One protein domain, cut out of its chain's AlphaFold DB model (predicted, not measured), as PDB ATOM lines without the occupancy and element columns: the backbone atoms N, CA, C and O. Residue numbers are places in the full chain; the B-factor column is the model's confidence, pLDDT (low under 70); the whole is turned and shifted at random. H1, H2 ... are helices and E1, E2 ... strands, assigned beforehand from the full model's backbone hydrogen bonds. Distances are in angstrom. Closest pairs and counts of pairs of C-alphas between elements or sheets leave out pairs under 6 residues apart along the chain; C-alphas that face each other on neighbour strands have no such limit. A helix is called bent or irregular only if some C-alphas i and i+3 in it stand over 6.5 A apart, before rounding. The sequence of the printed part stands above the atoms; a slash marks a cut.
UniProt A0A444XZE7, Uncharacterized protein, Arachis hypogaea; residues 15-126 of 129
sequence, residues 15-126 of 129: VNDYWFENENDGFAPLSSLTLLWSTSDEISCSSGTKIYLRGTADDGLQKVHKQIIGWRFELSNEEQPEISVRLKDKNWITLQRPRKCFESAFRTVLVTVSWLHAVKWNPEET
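What this domain is: This is residues 15 to 126 of the 129 residues of an uncharacterized protein of Arachis hypogaea (UniProt A0A444XZE7). One sheet of five antiparallel strands folds back on itself like a small, partly closed barrel, and one long kinked helix, H1, crosses over it. The 112 printed residues include a meander, E1 E2 E3 E4 E5, each strand the antiparallel neighbour of the one before, then H1: a mixed class. It is compact, with radius of gyration of the C-alphas 14.6 A and spans of 47 by 32 by 23 A.

How they stand to each other: E1, residues 15 to 22, forms a hairpin with E2, residues 51 to 57; N 16 and O 56 are 2.8 A apart. E3, residues 62 to 74, neighbours E2 by N 53 and O 66, 2.8 A, and E4, residues 82 to 87, by N 69 and O 86, 2.8 A. E3 bends by 101 degrees at residue 69, and the strands form a folded sheet, one sheet bent back on itself into two leaves that face each other: E1 and E2 face E4 and E5, with 23 pairs of C-alphas within 11 A and E3 as the hinge. E5, residues 92 to 95, neighbours E4 by N 85 and O 93, 2.9 A. H1, residues 100 to 121, is on the sheet, height 9.4 A, across the strands; 14 of 18 O i to N i+4 pairs are within hydrogen-bond range.

Where its parts are: C-alpha 15 is at (-41.212, 19.816, -22.750). E3 is 25.1 A long, H1 28.8 A.

The domain as a whole: The printed part has no cut. The E1 to E2 link is long. Residues 39 to 48 and 125 to 126 have pLDDT under 70.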
ATOM      1  N   VAL A  15     -40.510  18.536 -22.564       95.62
ATOM      2  CA  VAL A  15     -41.212  19.816 -22.750       95.62
ATOM      3  C   VAL A  15     -40.242  20.989 -22.807       95.62
ATOM      4  O   VAL A  15     -39.358  21.144 -21.960       95.62
ATOM      5  N   ASN A  16     -40.465  21.839 -23.804       95.06
ATOM      6  CA  ASN A  16     -39.774  23.091 -24.066       95.06
ATOM      7  C   ASN A  16     -40.640  24.299 -23.709       95.06
ATOM      8  O   ASN A  16     -41.853  24.200 -23.516       95.06
ATOM      9  N   ASP A  17     -39.974  25.446 -23.609       94.69
ATOM     10  CA  ASP A  17     -40.545  26.750 -23.275       94.69
ATOM     11  C   ASP A  17     -41.526  26.686 -22.099       94.69
ATOM     12  O   ASP A  17     -42.585  27.317 -22.111       94.69
ATOM     13  N   TYR A  18     -41.165  25.900 -21.079       94.81
ATOM     14  CA  TYR A  18     -42.078  25.564 -19.995       94.81
ATOM     15  C   TYR A  18     -42.173  26.650 -18.921       94.81
ATOM     16  O   TYR A  18     -41.254  27.451 -18.717       94.81
ATOM     17  N   TRP A  19     -43.290  26.631 -18.199       95.19
ATOM     18  CA  TRP A  19     -43.499  27.341 -16.937       95.19
ATOM     19  C   TRP A  19     -44.538  26.601 -16.085       95.19
ATOM     20  O   TRP A  19     -45.222  25.697 -16.578       95.19
ATOM     21  N   PHE A  20     -44.658  26.981 -14.812       94.25
ATOM     22  CA  PHE A  20     -45.675  26.428 -13.919       94.25
ATOM     23  C   PHE A  20     -46.718  27.476 -13.555       94.25
ATOM     24  O   PHE A  20     -46.374  28.627 -13.275       94.25
ATOM     25  N   GLU A  21     -47.978  27.059 -13.527       93.94
ATOM     26  CA  GLU A  21     -49.115  27.875 -13.101       93.94
ATOM     27  C   GLU A  21     -49.808  27.236 -11.901       93.94
ATOM     28  O   GLU A  21     -49.884  26.012 -11.797       93.94
ATOM     29  N   ASN A  22     -50.317  28.064 -10.997       91.62
ATOM     30  CA  ASN A  22     -51.250  27.638  -9.962       91.62
ATOM     31  C   ASN A  22     -52.697  27.637 -10.493       91.62
ATOM     32  O   ASN A  22     -52.958  27.965 -11.646       91.62
ATOM     33  N   GLU A  23     -53.655  27.283  -9.641       89.31
ATOM     34  CA  GLU A  23     -55.087  27.243  -9.984       89.31
ATOM     35  C   GLU A  23     -55.716  28.597 -10.362       89.31
ATOM     36  O   GLU A  23     -56.809  28.617 -10.917       89.31
ATOM     37  N   ASN A  24     -55.030  29.709 -10.087       89.38
ATOM     38  CA  ASN A  24     -55.462  31.068 -10.420       89.38
ATOM     39  C   ASN A  24     -54.717  31.629 -11.647       89.38
ATOM     40  O   ASN A  24     -54.605  32.846 -11.785       89.38
ATOM     41  N   ASP A  25     -54.133  30.760 -12.479       86.56
ATOM     42  CA  ASP A  25     -53.311  31.111 -13.649       86.56
ATOM     43  C   ASP A  25     -52.077  31.987 -13.324       86.56
ATOM     44  O   ASP A  25     -51.480  32.619 -14.198       86.56
ATOM     45  N   GLY A  26     -51.657  32.033 -12.054       90.12
ATOM     46  CA  GLY A  26     -50.459  32.749 -11.614       90.12
ATOM     47  C   GLY A  26     -49.209  31.873 -11.675       90.12
ATOM     48  O   GLY A  26     -49.291  30.664 -11.473       90.12
ATOM     49  N   PHE A  27     -48.033  32.475 -11.890       89.56
ATOM     50  CA  PHE A  27     -46.766  31.735 -11.887       89.56
ATOM     51  C   PHE A  27     -46.524  31.017 -10.553       89.56
ATOM     52  O   PHE A  27     -46.637  31.616  -9.482       89.56
ATOM     53  N   ALA A  28     -46.129  29.749 -10.634       90.19
ATOM     54  CA  ALA A  28     -45.734  28.937  -9.493       90.19
ATOM     55  C   ALA A  28     -44.229  28.605  -9.558       90.19
ATOM     56  O   ALA A  28     -43.705  28.305 -10.635       90.19
ATOM     57  N   PRO A  29     -43.497  28.653  -8.434       88.19
ATOM     58  CA  PRO A  29     -42.116  28.194  -8.393       88.19
ATOM     59  C   PRO A  29     -42.050  26.662  -8.304       88.19
ATOM     60  O   PRO A  29     -42.933  26.021  -7.733       88.19
ATOM     61  N   LEU A  30     -40.956  26.066  -8.796       88.38
ATOM     62  CA  LEU A  30     -40.721  24.620  -8.659       88.38
ATOM     63  C   LEU A  30     -40.683  24.182  -7.184       88.38
ATOM     64  O   LEU A  30     -41.114  23.086  -6.855       88.38
ATOM     65  N   SER A  31     -40.225  25.056  -6.283       86.12
ATOM     66  CA  SER A  31     -40.155  24.791  -4.840       86.12
ATOM     67  C   SER A  31     -41.515  24.562  -4.174       86.12
ATOM     68  O   SER A  31     -41.556  24.102  -3.038       86.12
ATOM     69  N   SER A  32     -42.623  24.888  -4.846       86.38
ATOM     70  CA  SER A  32     -43.970  24.547  -4.375       86.38
ATOM     71  C   SER A  32     -44.336  23.079  -4.622       86.38
ATOM     72  O   SER A  32     -45.362  22.620  -4.125       86.38
ATOM     73  N   LEU A  33     -43.521  22.342  -5.380       88.62
ATOM     74  CA  LEU A  33     -43.672  20.912  -5.619       88.62
ATOM     75  C   LEU A  33     -42.734  20.111  -4.717       88.62
ATOM     76  O   LEU A  33     -41.582  20.482  -4.489       88.62
ATOM     77  N   THR A  34     -43.212  18.952  -4.276       88.75
ATOM     78  CA  THR A  34     -42.413  18.000  -3.504       88.75
ATOM     79  C   THR A  34     -41.303  17.405  -4.368       88.75
ATOM     80  O   THR A  34     -41.566  16.944  -5.482       88.75
ATOM     81  N   LEU A  35     -40.077  17.394  -3.840       89.62
ATOM     82  CA  LEU A  35     -38.966  16.634  -4.406       89.62
ATOM     83  C   LEU A  35     -39.165  15.145  -4.089       89.62
ATOM     84  O   LEU A  35     -39.282  14.768  -2.924       89.62
ATOM     85  N   LEU A  36     -39.229  14.323  -5.129       90.44
ATOM     86  CA  LEU A  36     -39.495  12.892  -5.077       90.44
ATOM     87  C   LEU A  36     -38.203  12.128  -5.343       90.44
ATOM     88  O   LEU A  36     -37.482  12.441  -6.291       90.44
ATOM     89  N   TRP A  37     -37.942  11.107  -4.534       79.88
ATOM     90  CA  TRP A  37     -36.728  10.293  -4.644       79.88
ATOM     91  C   TRP A  37     -37.021   8.905  -5.208       79.88
ATOM     92  O   TRP A  37     -36.129   8.277  -5.772       79.88
ATOM     93  N   SER A  38     -38.262   8.419  -5.086       71.50
ATOM     94  CA  SER A  38     -38.655   7.102  -5.579       71.50
ATOM     95  C   SER A  38     -39.903   7.153  -6.463       71.50
ATOM     96  O   SER A  38     -40.806   7.970  -6.294       71.50
ATOM     97  N   THR A  39     -39.993   6.221  -7.415       65.38
ATOM     98  CA  THR A  39     -41.184   6.048  -8.267       65.38
ATOM     99  C   THR A  39     -42.405   5.556  -7.476       65.38
ATOM    100  O   THR A  39     -43.532   5.670  -7.959       65.38
ATOM    101  N   SER A  40     -42.180   5.005  -6.278       63.22
ATOM    102  CA  SER A  40     -43.204   4.435  -5.399       63.22
ATOM    103  C   SER A  40     -43.659   5.394  -4.303       63.22
ATOM    104  O   SER A  40     -44.453   4.979  -3.458       63.22
ATOM    105  N   ASP A  41     -43.174   6.640  -4.290       62.16
ATOM    106  CA  ASP A  41     -43.628   7.638  -3.326       62.16
ATOM    107  C   ASP A  41     -45.133   7.863  -3.561       62.16
ATOM    108  O   ASP A  41     -45.558   8.551  -4.495       62.16
ATOM    109  N   GLU A  42     -45.964   7.207  -2.750       61.09
ATOM    110  CA  GLU A  42     -47.404   7.421  -2.724       61.09
ATOM    111  C   GLU A  42     -47.646   8.812  -2.145       61.09
ATOM    112  O   GLU A  42     -47.720   9.022  -0.935       61.09
ATOM    113  N   ILE A  43     -47.721   9.804  -3.031       60.00
ATOM    114  CA  ILE A  43     -47.994  11.184  -2.644       60.00
ATOM    115  C   ILE A  43     -49.461  11.259  -2.213       60.00
ATOM    116  O   ILE A  43     -50.365  11.407  -3.034       60.00
ATOM    117  N   SER A  44     -49.704  11.167  -0.908       56.41
ATOM    118  CA  SER A  44     -51.025  11.342  -0.290       56.41
ATOM    119  C   SER A  44     -51.378  12.811  -0.017       56.41
ATOM    120  O   SER A  44     -52.374  13.105   0.642       56.41
ATOM    121  N   CYS A  45     -50.592  13.765  -0.526       48.12
ATOM    122  CA  CYS A  45     -50.774  15.181  -0.215       48.12
ATOM    123  C   CYS A  45     -51.838  15.825  -1.122       48.12
ATOM    124  O   CYS A  45     -51.535  16.454  -2.133       48.12
ATOM    125  N   SER A  46     -53.110  15.635  -0.767       51.00
ATOM    126  CA  SER A  46     -54.275  16.170  -1.486       51.00
ATOM    127  C   SER A  46     -54.802  17.510  -0.948       51.00
ATOM    128  O   SER A  46     -55.930  17.880  -1.266       51.00
ATOM    129  N   SER A  47     -54.015  18.273  -0.179       52.03
ATOM    130  CA  SER A  47     -54.454  19.563   0.392       52.03
ATOM    131  C   SER A  47     -53.690  20.803  -0.101       52.03
ATOM    132  O   SER A  47     -53.986  21.908   0.349       52.03
ATOM    133  N   GLY A  48     -52.730  20.653  -1.020       67.62
ATOM    134  CA  GLY A  48     -51.953  21.768  -1.578       67.62
ATOM    135  C   GLY A  48     -52.577  22.413  -2.823       67.62
ATOM    136  O   GLY A  48     -53.337  21.774  -3.553       67.62
ATOM    137  N   THR A  49     -52.214  23.675  -3.083       79.06
ATOM    138  CA  THR A  49     -52.526  24.394  -4.329       79.06
ATOM    139  C   THR A  49     -52.136  23.548  -5.539       79.06
ATOM    140  O   THR A  49     -51.008  23.061  -5.629       79.06
ATOM    141  N   LYS A  50     -53.065  23.367  -6.482       90.12
ATOM    142  CA  LYS A  50     -52.791  22.611  -7.708       90.12
ATOM    143  C   LYS A  50     -51.819  23.386  -8.583       90.12
ATOM    144  O   LYS A  50     -52.005  24.580  -8.802       90.12
ATOM    145  N   ILE A  51     -50.822  22.678  -9.100       92.75
ATOM    146  CA  ILE A  51     -49.825  23.234 -10.008       92.75
ATOM    147  C   ILE A  51     -49.928  22.515 -11.348       92.75
ATOM    148  O   ILE A  51     -50.111  21.295 -11.416       92.75
ATOM    149  N   TYR A  52     -49.812  23.287 -12.418       94.69
ATOM    150  CA  TYR A  52     -49.914  22.838 -13.793       94.69
ATOM    151  C   TYR A  52     -48.615  23.150 -14.531       94.69
ATOM    152  O   TYR A  52     -48.105  24.266 -14.466       94.69
ATOM    153  N   LEU A  53     -48.093  22.161 -15.251       95.62
ATOM    154  CA  LEU A  53     -47.061  22.341 -16.261       95.62
ATOM    155  C   LEU A  53     -47.701  22.903 -17.526       95.62
ATOM    156  O   LEU A  53     -48.651  22.323 -18.060       95.62
ATOM    157  N   ARG A  54     -47.115  23.981 -18.035       95.75
ATOM    158  CA  ARG A  54     -47.358  24.516 -19.370       95.75
ATOM    159  C   ARG A  54     -46.083  24.441 -20.194       95.75
ATOM    160  O   ARG A  54     -44.991  24.502 -19.637       95.75
ATOM    161  N   GLY A  55     -46.223  24.368 -21.509       95.31
ATOM    162  CA  GLY A  55     -45.099  24.443 -22.436       95.31
ATOM    163  C   GLY A  55     -45.472  23.895 -23.801       95.31
ATOM    164  O   GLY A  55     -46.656  23.799 -24.145       95.31
ATOM    165  N   THR A  56     -44.459  23.517 -24.566       95.62
ATOM    166  CA  THR A  56     -44.618  22.881 -25.870       95.62
ATOM    167  C   THR A  56     -43.803  21.598 -25.971       95.62
ATOM    168  O   THR A  56     -42.758  21.448 -25.343       95.62
ATOM    169  N   ALA A  57     -44.291  20.659 -26.767       93.44
ATOM    170  CA  ALA A  57     -43.594  19.448 -27.173       93.44
ATOM    171  C   ALA A  57     -43.651  19.322 -28.702       93.44
ATOM    172  O   ALA A  57     -44.284  20.153 -29.361       93.44
ATOM    173  N   ASP A  58     -42.967  18.314 -29.248       89.19
ATOM    174  CA  ASP A  58     -42.924  18.033 -30.691       89.19
ATOM    175  C   ASP A  58     -42.558  19.279 -31.522       89.19
ATOM    176  O   ASP A  58     -43.336  19.779 -32.326       89.19
ATOM    177  N   ASP A  59     -41.408  19.880 -31.194       85.38
ATOM    178  CA  ASP A  59     -40.878  21.104 -31.822       85.38
ATOM    179  C   ASP A  59     -41.864  22.294 -31.875       85.38
ATOM    180  O   ASP A  59     -41.845  23.132 -32.776       85.38
ATOM    181  N   GLY A  60     -42.760  22.386 -30.887       87.12
ATOM    182  CA  GLY A  60     -43.748  23.463 -30.804       87.12
ATOM    183  C   GLY A  60     -45.138  23.100 -31.324       87.12
ATOM    184  O   GLY A  60     -46.065  23.888 -31.125       87.12
ATOM    185  N   LEU A  61     -45.309  21.930 -31.949       88.94
ATOM    186  CA  LEU A  61     -46.579  21.490 -32.534       88.94
ATOM    187  C   LEU A  61     -47.609  21.115 -31.463       88.94
ATOM    188  O   LEU A  61     -48.799  21.407 -31.615       88.94
ATOM    189  N   GLN A  62     -47.163  20.528 -30.352       91.88
ATOM    190  CA  GLN A  62     -48.041  20.099 -29.267       91.88
ATOM    191  C   GLN A  62     -47.980  21.085 -28.096       91.88
ATOM    192  O   GLN A  62     -46.925  21.315 -27.507       91.88
ATOM    193  N   LYS A  63     -49.128  21.645 -27.698       93.81
ATOM    194  CA  LYS A  63     -49.237  22.420 -26.452       93.81
ATOM    195  C   LYS A  63     -49.388  21.479 -25.265       93.81
ATOM    196  O   LYS A  63     -50.229  20.586 -25.284       93.81
ATOM    197  N   VAL A  64     -48.628  21.733 -24.206       94.44
ATOM    198  CA  VAL A  64     -48.704  20.972 -22.958       94.44
ATOM    199  C   VAL A  64     -49.465  21.773 -21.913       94.44
ATOM    200  O   VAL A  64     -49.167  22.941 -21.663       94.44
ATOM    201  N   HIS A  65     -50.454  21.128 -21.298       94.75
ATOM    202  CA  HIS A  65     -51.139  21.609 -20.104       94.75
ATOM    203  C   HIS A  65     -51.513  20.417 -19.226       94.75
ATOM    204  O   HIS A  65     -52.493  19.723 -19.495       94.75
ATOM    205  N   LYS A  66     -50.711  20.142 -18.197       93.75
ATOM    206  CA  LYS A  66     -50.853  18.933 -17.375       93.75
ATOM    207  C   LYS A  66     -50.703  19.255 -15.898       93.75
ATOM    208  O   LYS A  66     -49.797  19.986 -15.516       93.75
ATOM    209  N   GLN A  67     -51.562  18.683 -15.056       93.19
ATOM    210  CA  GLN A  67     -51.417  18.811 -13.607       93.19
ATOM    211  C   GLN A  67     -50.212  17.991 -13.120       93.19
ATOM    212  O   GLN A  67     -50.098  16.801 -13.433       93.19
ATOM    213  N   ILE A  68     -49.362  18.617 -12.307       92.75
ATOM    214  CA  ILE A  68     -48.165  18.012 -11.717       92.75
ATOM    215  C   ILE A  68     -48.266  17.965 -10.193       92.75
ATOM    216  O   ILE A  68     -48.950  18.780  -9.575       92.75
ATOM    217  N   ILE A  69     -47.618  16.968  -9.595       91.31
ATOM    218  CA  ILE A  69     -47.719  16.660  -8.158       91.31
ATOM    219  C   ILE A  69     -46.362  16.583  -7.450       91.31
ATOM    220  O   ILE A  69     -46.307  16.468  -6.231       91.31
ATOM    221  N   GLY A  70     -45.266  16.648  -8.201       91.94
ATOM    222  CA  GLY A  70     -43.913  16.600  -7.666       91.94
ATOM    223  C   GLY A  70     -42.878  16.698  -8.776       91.94
ATOM    224  O   GLY A  70     -43.225  16.827  -9.954       91.94
ATOM    225  N   TRP A  71     -41.611  16.628  -8.405       93.75
ATOM    226  CA  TRP A  71     -40.489  16.664  -9.336       93.75
ATOM    227  C   TRP A  71     -39.316  15.854  -8.801       93.75
ATOM    228  O   TRP A  71     -39.278  15.518  -7.623       93.75
ATOM    229  N   ARG A  72     -38.368  15.535  -9.672       93.75
ATOM    230  CA  ARG A  72     -37.104  14.884  -9.328       93.75
ATOM    231  C   ARG A  72     -35.987  15.401 -10.218       93.75
ATOM    232  O   ARG A  72     -36.257  16.030 -11.245       93.75
ATOM    233  N   PHE A  73     -34.760  15.072  -9.852       93.88
ATOM    234  CA  PHE A  73     -33.610  15.206 -10.731       93.88
ATOM    235  C   PHE A  73     -32.801  13.911 -10.737       93.88
ATOM    236  O   PHE A  73     -32.699  13.235  -9.718       93.88
ATOM    237  N   GLU A  74     -32.200  13.600 -11.879       92.06
ATOM    238  CA  GLU A  74     -31.424  12.388 -12.092       92.06
ATOM    239  C   GLU A  74     -30.011  12.755 -12.539       92.06
ATOM    240  O   GLU A  74     -29.812  13.512 -13.487       92.06
ATOM    241  N   LEU A  75     -29.017  12.213 -11.834       92.75
ATOM    242  CA  LEU A  75     -27.593  12.492 -12.071       92.75
ATOM    243  C   LEU A  75     -26.877  11.305 -12.739       92.75
ATOM    244  O   LEU A  75     -25.658  11.173 -12.654       92.75
ATOM    245  N   SER A  76     -27.629  10.339 -13.262       87.69
ATOM    246  CA  SER A  76     -27.101   9.058 -13.758       87.69
ATOM    247  C   SER A  76     -26.506   9.147 -15.158       87.69
ATOM    248  O   SER A  76     -25.700   8.297 -15.512       87.69
ATOM    249  N   ASN A  77     -26.886  10.164 -15.929       85.62
ATOM    250  CA  ASN A  77     -26.298  10.459 -17.227       85.62
ATOM    251  C   ASN A  77     -24.979  11.225 -17.028       85.62
ATOM    252  O   ASN A  77     -24.923  12.130 -16.198       85.62
ATOM    253  N   GLU A  78     -23.925  10.840 -17.745       84.31
ATOM    254  CA  GLU A  78     -22.604  11.481 -17.691       84.31
ATOM    255  C   GLU A  78     -22.600  12.855 -18.375       84.31
ATOM    256  O   GLU A  78     -21.924  13.765 -17.909       84.31
ATOM    257  N   GLU A  79     -23.396  13.053 -19.430       87.31
ATOM    258  CA  GLU A  79     -23.350  14.279 -20.238       87.31
ATOM    259  C   GLU A  79     -24.051  15.465 -19.566       87.31
ATOM    260  O   GLU A  79     -23.564  16.594 -19.609       87.31
ATOM    261  N   GLN A  80     -25.213  15.228 -18.953       89.00
ATOM    262  CA  GLN A  80     -26.007  16.273 -18.309       89.00
ATOM    263  C   GLN A  80     -26.996  15.687 -17.296       89.00
ATOM    264  O   GLN A  80     -27.494  14.578 -17.497       89.00
ATOM    265  N   PRO A  81     -27.342  16.425 -16.228       93.69
ATOM    266  CA  PRO A  81     -28.422  16.017 -15.348       93.69
ATOM    267  C   PRO A  81     -29.790  16.218 -16.004       93.69
ATOM    268  O   PRO A  81     -29.994  17.130 -16.807       93.69
ATOM    269  N   GLU A  82     -30.760  15.416 -15.584       93.38
ATOM    270  CA  GLU A  82     -32.150  15.533 -16.021       93.38
ATOM    271  C   GLU A  82     -33.026  16.024 -14.874       93.38
ATOM    272  O   GLU A  82     -32.842  15.621 -13.729       93.38
ATOM    273  N   ILE A  83     -34.002  16.880 -15.174       94.44
ATOM    274  CA  ILE A  83     -35.045  17.275 -14.224       94.44
ATOM    275  C   ILE A  83     -36.381  16.857 -14.817       94.44
ATOM    276  O   ILE A  83     -36.704  17.228 -15.946       94.44
ATOM    277  N   SER A  84     -37.179  16.115 -14.055       94.88
ATOM    278  CA  SER A  84     -38.485  15.638 -14.506       94.88
ATOM    279  C   SER A  84     -39.573  16.013 -13.513       94.88
ATOM    280  O   SER A  84     -39.369  15.987 -12.299       94.88
ATOM    281  N   VAL A  85     -40.761  16.312 -14.027       94.44
ATOM    282  CA  VAL A  85     -41.961  16.536 -13.217       94.44
ATOM    283  C   VAL A  85     -42.868  15.328 -13.267       94.44
ATOM    284  O   VAL A  85     -42.961  14.620 -14.274       94.44
ATOM    285  N   ARG A  86     -43.547  15.102 -12.149       92.62
ATOM    286  CA  ARG A  86     -44.449  13.984 -11.962       92.62
ATOM    287  C   ARG A  86     -45.873  14.418 -12.239       92.62
ATOM    288  O   ARG A  86     -46.409  15.271 -11.531       92.62
ATOM    289  N   LEU A  87     -46.494  13.809 -13.237       91.31
ATOM    290  CA  LEU A  87     -47.904  14.002 -13.532       91.31
ATOM    291  C   LEU A  87     -48.786  13.267 -12.517       91.31
ATOM    292  O   LEU A  87     -48.373  12.295 -11.866       91.31
ATOM    293  N   LYS A  88     -50.041  13.713 -12.422       86.94
ATOM    294  CA  LYS A  88     -51.074  13.064 -11.601       86.94
ATOM    295  C   LYS A  88     -51.402  11.635 -12.059       86.94
ATOM    296  O   LYS A  88     -51.713  10.786 -11.230       86.94
ATOM    297  N   ASP A  89     -51.311  11.369 -13.358       83.62
ATOM    298  CA  ASP A  89     -51.652  10.097 -14.027       83.62
ATOM    299  C   ASP A  89     -50.551   9.025 -13.959       83.62
ATOM    300  O   ASP A  89     -50.658   7.960 -14.553       83.62
ATOM    301  N   LYS A  90     -49.506   9.294 -13.188       84.12
ATOM    302  CA  LYS A  90     -48.354   8.429 -12.983       84.12
ATOM    303  C   LYS A  90     -47.164   8.557 -13.927       84.12
ATOM    304  O   LYS A  90     -46.123   7.957 -13.655       84.12
ATOM    305  N   ASN A  91     -47.246   9.447 -14.906       89.62
ATOM    306  CA  ASN A  91     -46.186   9.623 -15.891       89.62
ATOM    307  C   ASN A  91     -45.172  10.702 -15.495       89.62
ATOM    308  O   ASN A  91     -45.458  11.607 -14.707       89.62
ATOM    309  N   TRP A  92     -43.964  10.583 -16.039       92.19
ATOM    310  CA  TRP A  92     -42.895  11.565 -15.885       92.19
ATOM    311  C   TRP A  92     -42.701  12.318 -17.194       92.19
ATOM    312  O   TRP A  92     -42.752  11.717 -18.262       92.19
ATOM    313  N   ILE A  93     -42.444  13.618 -17.090       94.50
ATOM    314  CA  ILE A  93     -42.075  14.466 -18.224       94.50
ATOM    315  C   ILE A  93     -40.762  15.164 -17.895       94.50
ATOM    316  O   ILE A  93     -40.651  15.785 -16.834       94.50
ATOM    317  N   THR A  94     -39.788  15.100 -18.799       95.38
ATOM    318  CA  THR A  94     -38.502  15.789 -18.642       95.38
ATOM    319  C   THR A  94     -38.603  17.253 -19.067       95.38
ATOM    320  O   THR A  94     -39.143  17.599 -20.119       95.38
ATOM    321  N   LEU A  95     -38.082  18.140 -18.227       95.12
ATOM    322  CA  LEU A  95     -38.001  19.571 -18.483       95.12
ATOM    323  C   LEU A  95     -36.753  19.857 -19.320       95.12
ATOM    324  O   LEU A  95     -35.640  19.666 -18.837       95.12
ATOM    325  N   GLN A  96     -36.927  20.323 -20.558       93.44
ATOM    326  CA  GLN A  96     -35.809  20.589 -21.471       93.44
ATOM    327  C   GLN A  96     -35.359  22.049 -21.390       93.44
ATOM    328  O   GLN A  96     -34.288  22.345 -20.867       93.44
ATOM    329  N   ARG A  97     -36.199  22.985 -21.856       91.81
ATOM    330  CA  ARG A  97     -35.881  24.422 -21.873       91.81
ATOM    331  C   ARG A  97     -36.945  25.243 -21.141       91.81
ATOM    332  O   ARG A  97     -38.101  25.204 -21.560       91.81
ATOM    333  N   PRO A  98     -36.603  26.016 -20.093       91.56
ATOM    334  CA  PRO A  98     -37.558  26.930 -19.474       91.56
ATOM    335  C   PRO A  98     -37.911  28.072 -20.432       91.56
ATOM    336  O   PRO A  98     -37.093  28.501 -21.248       91.56
ATOM    337  N   ARG A  99     -39.117  28.630 -20.305       91.31
ATOM    338  CA  ARG A  99     -39.486  29.868 -21.005       91.31
ATOM    339  C   ARG A  99     -38.537  30.996 -20.593       91.31
ATOM    340  O   ARG A  99     -38.248  31.152 -19.412       91.31
ATOM    341  N   LYS A 100     -38.130  31.862 -21.526       88.25
ATOM    342  CA  LYS A 100     -37.148  32.943 -21.275       88.25
ATOM    343  C   LYS A 100     -37.448  33.824 -20.047       88.25
ATOM    344  O   LYS A 100     -36.549  34.171 -19.295       88.25
ATOM    345  N   CYS A 101     -38.712  34.180 -19.811       84.19
ATOM    346  CA  CYS A 101     -39.105  34.963 -18.629       84.19
ATOM    347  C   CYS A 101     -39.076  34.155 -17.317       84.19
ATOM    348  O   CYS A 101     -38.998  34.735 -16.239       84.19
ATOM    349  N   PHE A 102     -39.134  32.829 -17.415       82.62
ATOM    350  CA  PHE A 102     -39.117  31.881 -16.305       82.62
ATOM    351  C   PHE A 102     -37.704  31.362 -15.992       82.62
ATOM    352  O   PHE A 102     -37.444  30.883 -14.891       82.62
ATOM    353  N   GLU A 103     -36.772  31.516 -16.933       83.69
ATOM    354  CA  GLU A 103     -35.385  31.069 -16.819       83.69
ATOM    355  C   GLU A 103     -34.712  31.607 -15.555       83.69
ATOM    356  O   GLU A 103     -34.107  30.838 -14.820       83.69
ATOM    357  N   SER A 104     -34.886  32.895 -15.231       83.25
ATOM    358  CA  SER A 104     -34.296  33.486 -14.020       83.25
ATOM    359  C   SER A 104     -34.786  32.836 -12.721       83.25
ATOM    360  O   SER A 104     -33.986  32.620 -11.813       83.25
ATOM    361  N   ALA A 105     -36.069  32.470 -12.651       80.00
ATOM    362  CA  ALA A 105     -36.665  31.814 -11.489       80.00
ATOM    363  C   ALA A 105     -36.202  30.357 -11.356       80.00
ATOM    364  O   ALA A 105     -36.050  29.846 -10.249       80.00
ATOM    365  N   PHE A 106     -35.957  29.693 -12.486       85.62
ATOM    366  CA  PHE A 106     -35.557  28.289 -12.524       85.62
ATOM    367  C   PHE A 106     -34.031  28.086 -12.504       85.62
ATOM    368  O   PHE A 106     -33.540  27.008 -12.166       85.62
ATOM    369  N   ARG A 107     -33.260  29.137 -12.810       87.56
ATOM    370  CA  ARG A 107     -31.797  29.106 -12.936       87.56
ATOM    371  C   ARG A 107     -31.106  28.571 -11.691       87.56
ATOM    372  O   ARG A 107     -30.172  27.793 -11.828       87.56
ATOM    373  N   THR A 108     -31.553  28.961 -10.498       89.50
ATOM    374  CA  THR A 108     -30.949  28.485  -9.245       89.50
ATOM    375  C   THR A 108     -31.027  26.964  -9.138       89.50
ATOM    376  O   THR A 108     -30.026  26.335  -8.819       89.50
ATOM    377  N   VAL A 109     -32.174  26.367  -9.486       90.88
ATOM    378  CA  VAL A 109     -32.347  24.908  -9.467       90.88
ATOM    379  C   VAL A 109     -31.415  24.243 -10.477       90.88
ATOM    380  O   VAL A 109     -30.712  23.305 -10.112       90.88
ATOM    381  N   LEU A 110     -31.362  24.752 -11.714       89.94
ATOM    382  CA  LEU A 110     -30.464  24.221 -12.747       89.94
ATOM    383  C   LEU A 110     -29.006  24.257 -12.295       89.94
ATOM    384  O   LEU A 110     -28.328  23.240 -12.362       89.94
ATOM    385  N   VAL A 111     -28.544  25.398 -11.775       91.56
ATOM    386  CA  VAL A 111     -27.167  25.548 -11.287       91.56
ATOM    387  C   VAL A 111     -26.881  24.551 -10.166       91.56
ATOM    388  O   VAL A 111     -25.874  23.854 -10.229       91.56
ATOM    389  N   THR A 112     -27.763  24.430  -9.170       93.25
ATOM    390  CA  THR A 112     -27.572  23.480  -8.064       93.25
ATOM    391  C   THR A 112     -27.508  22.035  -8.555       93.25
ATOM    392  O   THR A 112     -26.617  21.293  -8.148       93.25
ATOM    393  N   VAL A 113     -28.408  21.628  -9.452       93.44
ATOM    394  CA  VAL A 113     -28.430  20.264 -10.000       93.44
ATOM    395  C   VAL A 113     -27.187  19.991 -10.860       93.44
ATOM    396  O   VAL A 113     -26.577  18.933 -10.718       93.44
ATOM    397  N   SER A 114     -26.749  20.949 -11.683       91.56
ATOM    398  CA  SER A 114     -25.497  20.849 -12.450       91.56
ATOM    399  C   SER A 114     -24.266  20.738 -11.553       91.56
ATOM    400  O   SER A 114     -23.345  19.994 -11.869       91.56
ATOM    401  N   TRP A 115     -24.248  21.428 -10.413       92.88
ATOM    402  CA  TRP A 115     -23.164  21.295  -9.437       92.88
ATOM    403  C   TRP A 115     -23.134  19.906  -8.801       92.88
ATOM    404  O   TRP A 115     -22.074  19.296  -8.721       92.88
ATOM    405  N   LEU A 116     -24.290  19.375  -8.388       93.44
ATOM    406  CA  LEU A 116     -24.379  18.014  -7.849       93.44
ATOM    407  C   LEU A 116     -23.932  16.964  -8.876       93.44
ATOM    408  O   LEU A 116     -23.260  15.997  -8.520       93.44
ATOM    409  N   HIS A 117     -24.284  17.165 -10.146       93.62
ATOM    410  CA  HIS A 117     -23.831  16.328 -11.258       93.62
ATOM    411  C   HIS A 117     -22.307  16.366 -11.418       93.62
ATOM    412  O   HIS A 117     -21.674  15.311 -11.426       93.62
ATOM    413  N   ALA A 118     -21.719  17.565 -11.442       90.62
ATOM    414  CA  ALA A 118     -20.276  17.745 -11.555       90.62
ATOM    415  C   ALA A 118     -19.518  17.100 -10.385       90.62
ATOM    416  O   ALA A 118     -18.518  16.433 -10.612       90.62
ATOM    417  N   VAL A 119     -20.018  17.221  -9.149       91.06
ATOM    418  CA  VAL A 119     -19.427  16.554  -7.971       91.06
ATOM    419  C   VAL A 119     -19.447  15.033  -8.115       91.06
ATOM    420  O   VAL A 119     -18.489  14.364  -7.740       91.06
ATOM    421  N   LYS A 120     -20.529  14.472  -8.665       89.94
ATOM    422  CA  LYS A 120     -20.661  13.025  -8.850       89.94
ATOM    423  C   LYS A 120     -19.695  12.477  -9.906       89.94
ATOM    424  O   LYS A 120     -19.158  11.391  -9.704       89.94
ATOM    425  N   TRP A 121     -19.515  13.186 -11.020       90.25
ATOM    426  CA  TRP A 121     -18.755  12.694 -12.178       90.25
ATOM    427  C   TRP A 121     -17.304  13.183 -12.240       90.25
ATOM    428  O   TRP A 121     -16.467  12.489 -12.805       90.25
ATOM    429  N   ASN A 122     -16.982  14.305 -11.594       85.81
ATOM    430  CA  ASN A 122     -15.634  14.876 -11.524       85.81
ATOM    431  C   ASN A 122     -15.170  15.031 -10.062       85.81
ATOM    432  O   ASN A 122     -14.859  16.144  -9.626       85.81
ATOM    433  N   PRO A 123     -15.116  13.944  -9.269       78.12
ATOM    434  CA  PRO A 123     -14.827  14.043  -7.838       78.12
ATOM    435  C   PRO A 123     -13.432  14.645  -7.566       78.12
ATOM    436  O   PRO A 123     -13.269  15.417  -6.624       78.12
ATOM    437  N   GLU A 124     -12.461  14.386  -8.445       76.69
ATOM    438  CA  GLU A 124     -11.072  14.868  -8.357       76.69
ATOM    439  C   GLU A 124     -10.956  16.393  -8.568       76.69
ATOM    440  O   GLU A 124     -10.136  17.054  -7.934       76.69
ATOM    441  N   GLU A 125     -11.806  16.984  -9.416       68.56
ATOM    442  CA  GLU A 125     -11.791  18.433  -9.686       68.56
ATOM    443  C   GLU A 125     -12.493  19.249  -8.596       68.56
ATOM    444  O   GLU A 125     -12.279  20.456  -8.475       68.56
ATOM    445  N   THR A 126     -13.321  18.603  -7.772       59.69
ATOM    446  CA  THR A 126     -14.066  19.297  -6.714       59.69
ATOM    447  C   THR A 126     -13.262  19.563  -5.445       59.69
ATOM    448  O   THR A 126     -13.771  20.228  -4.544       59.69
TER     449      THR A 126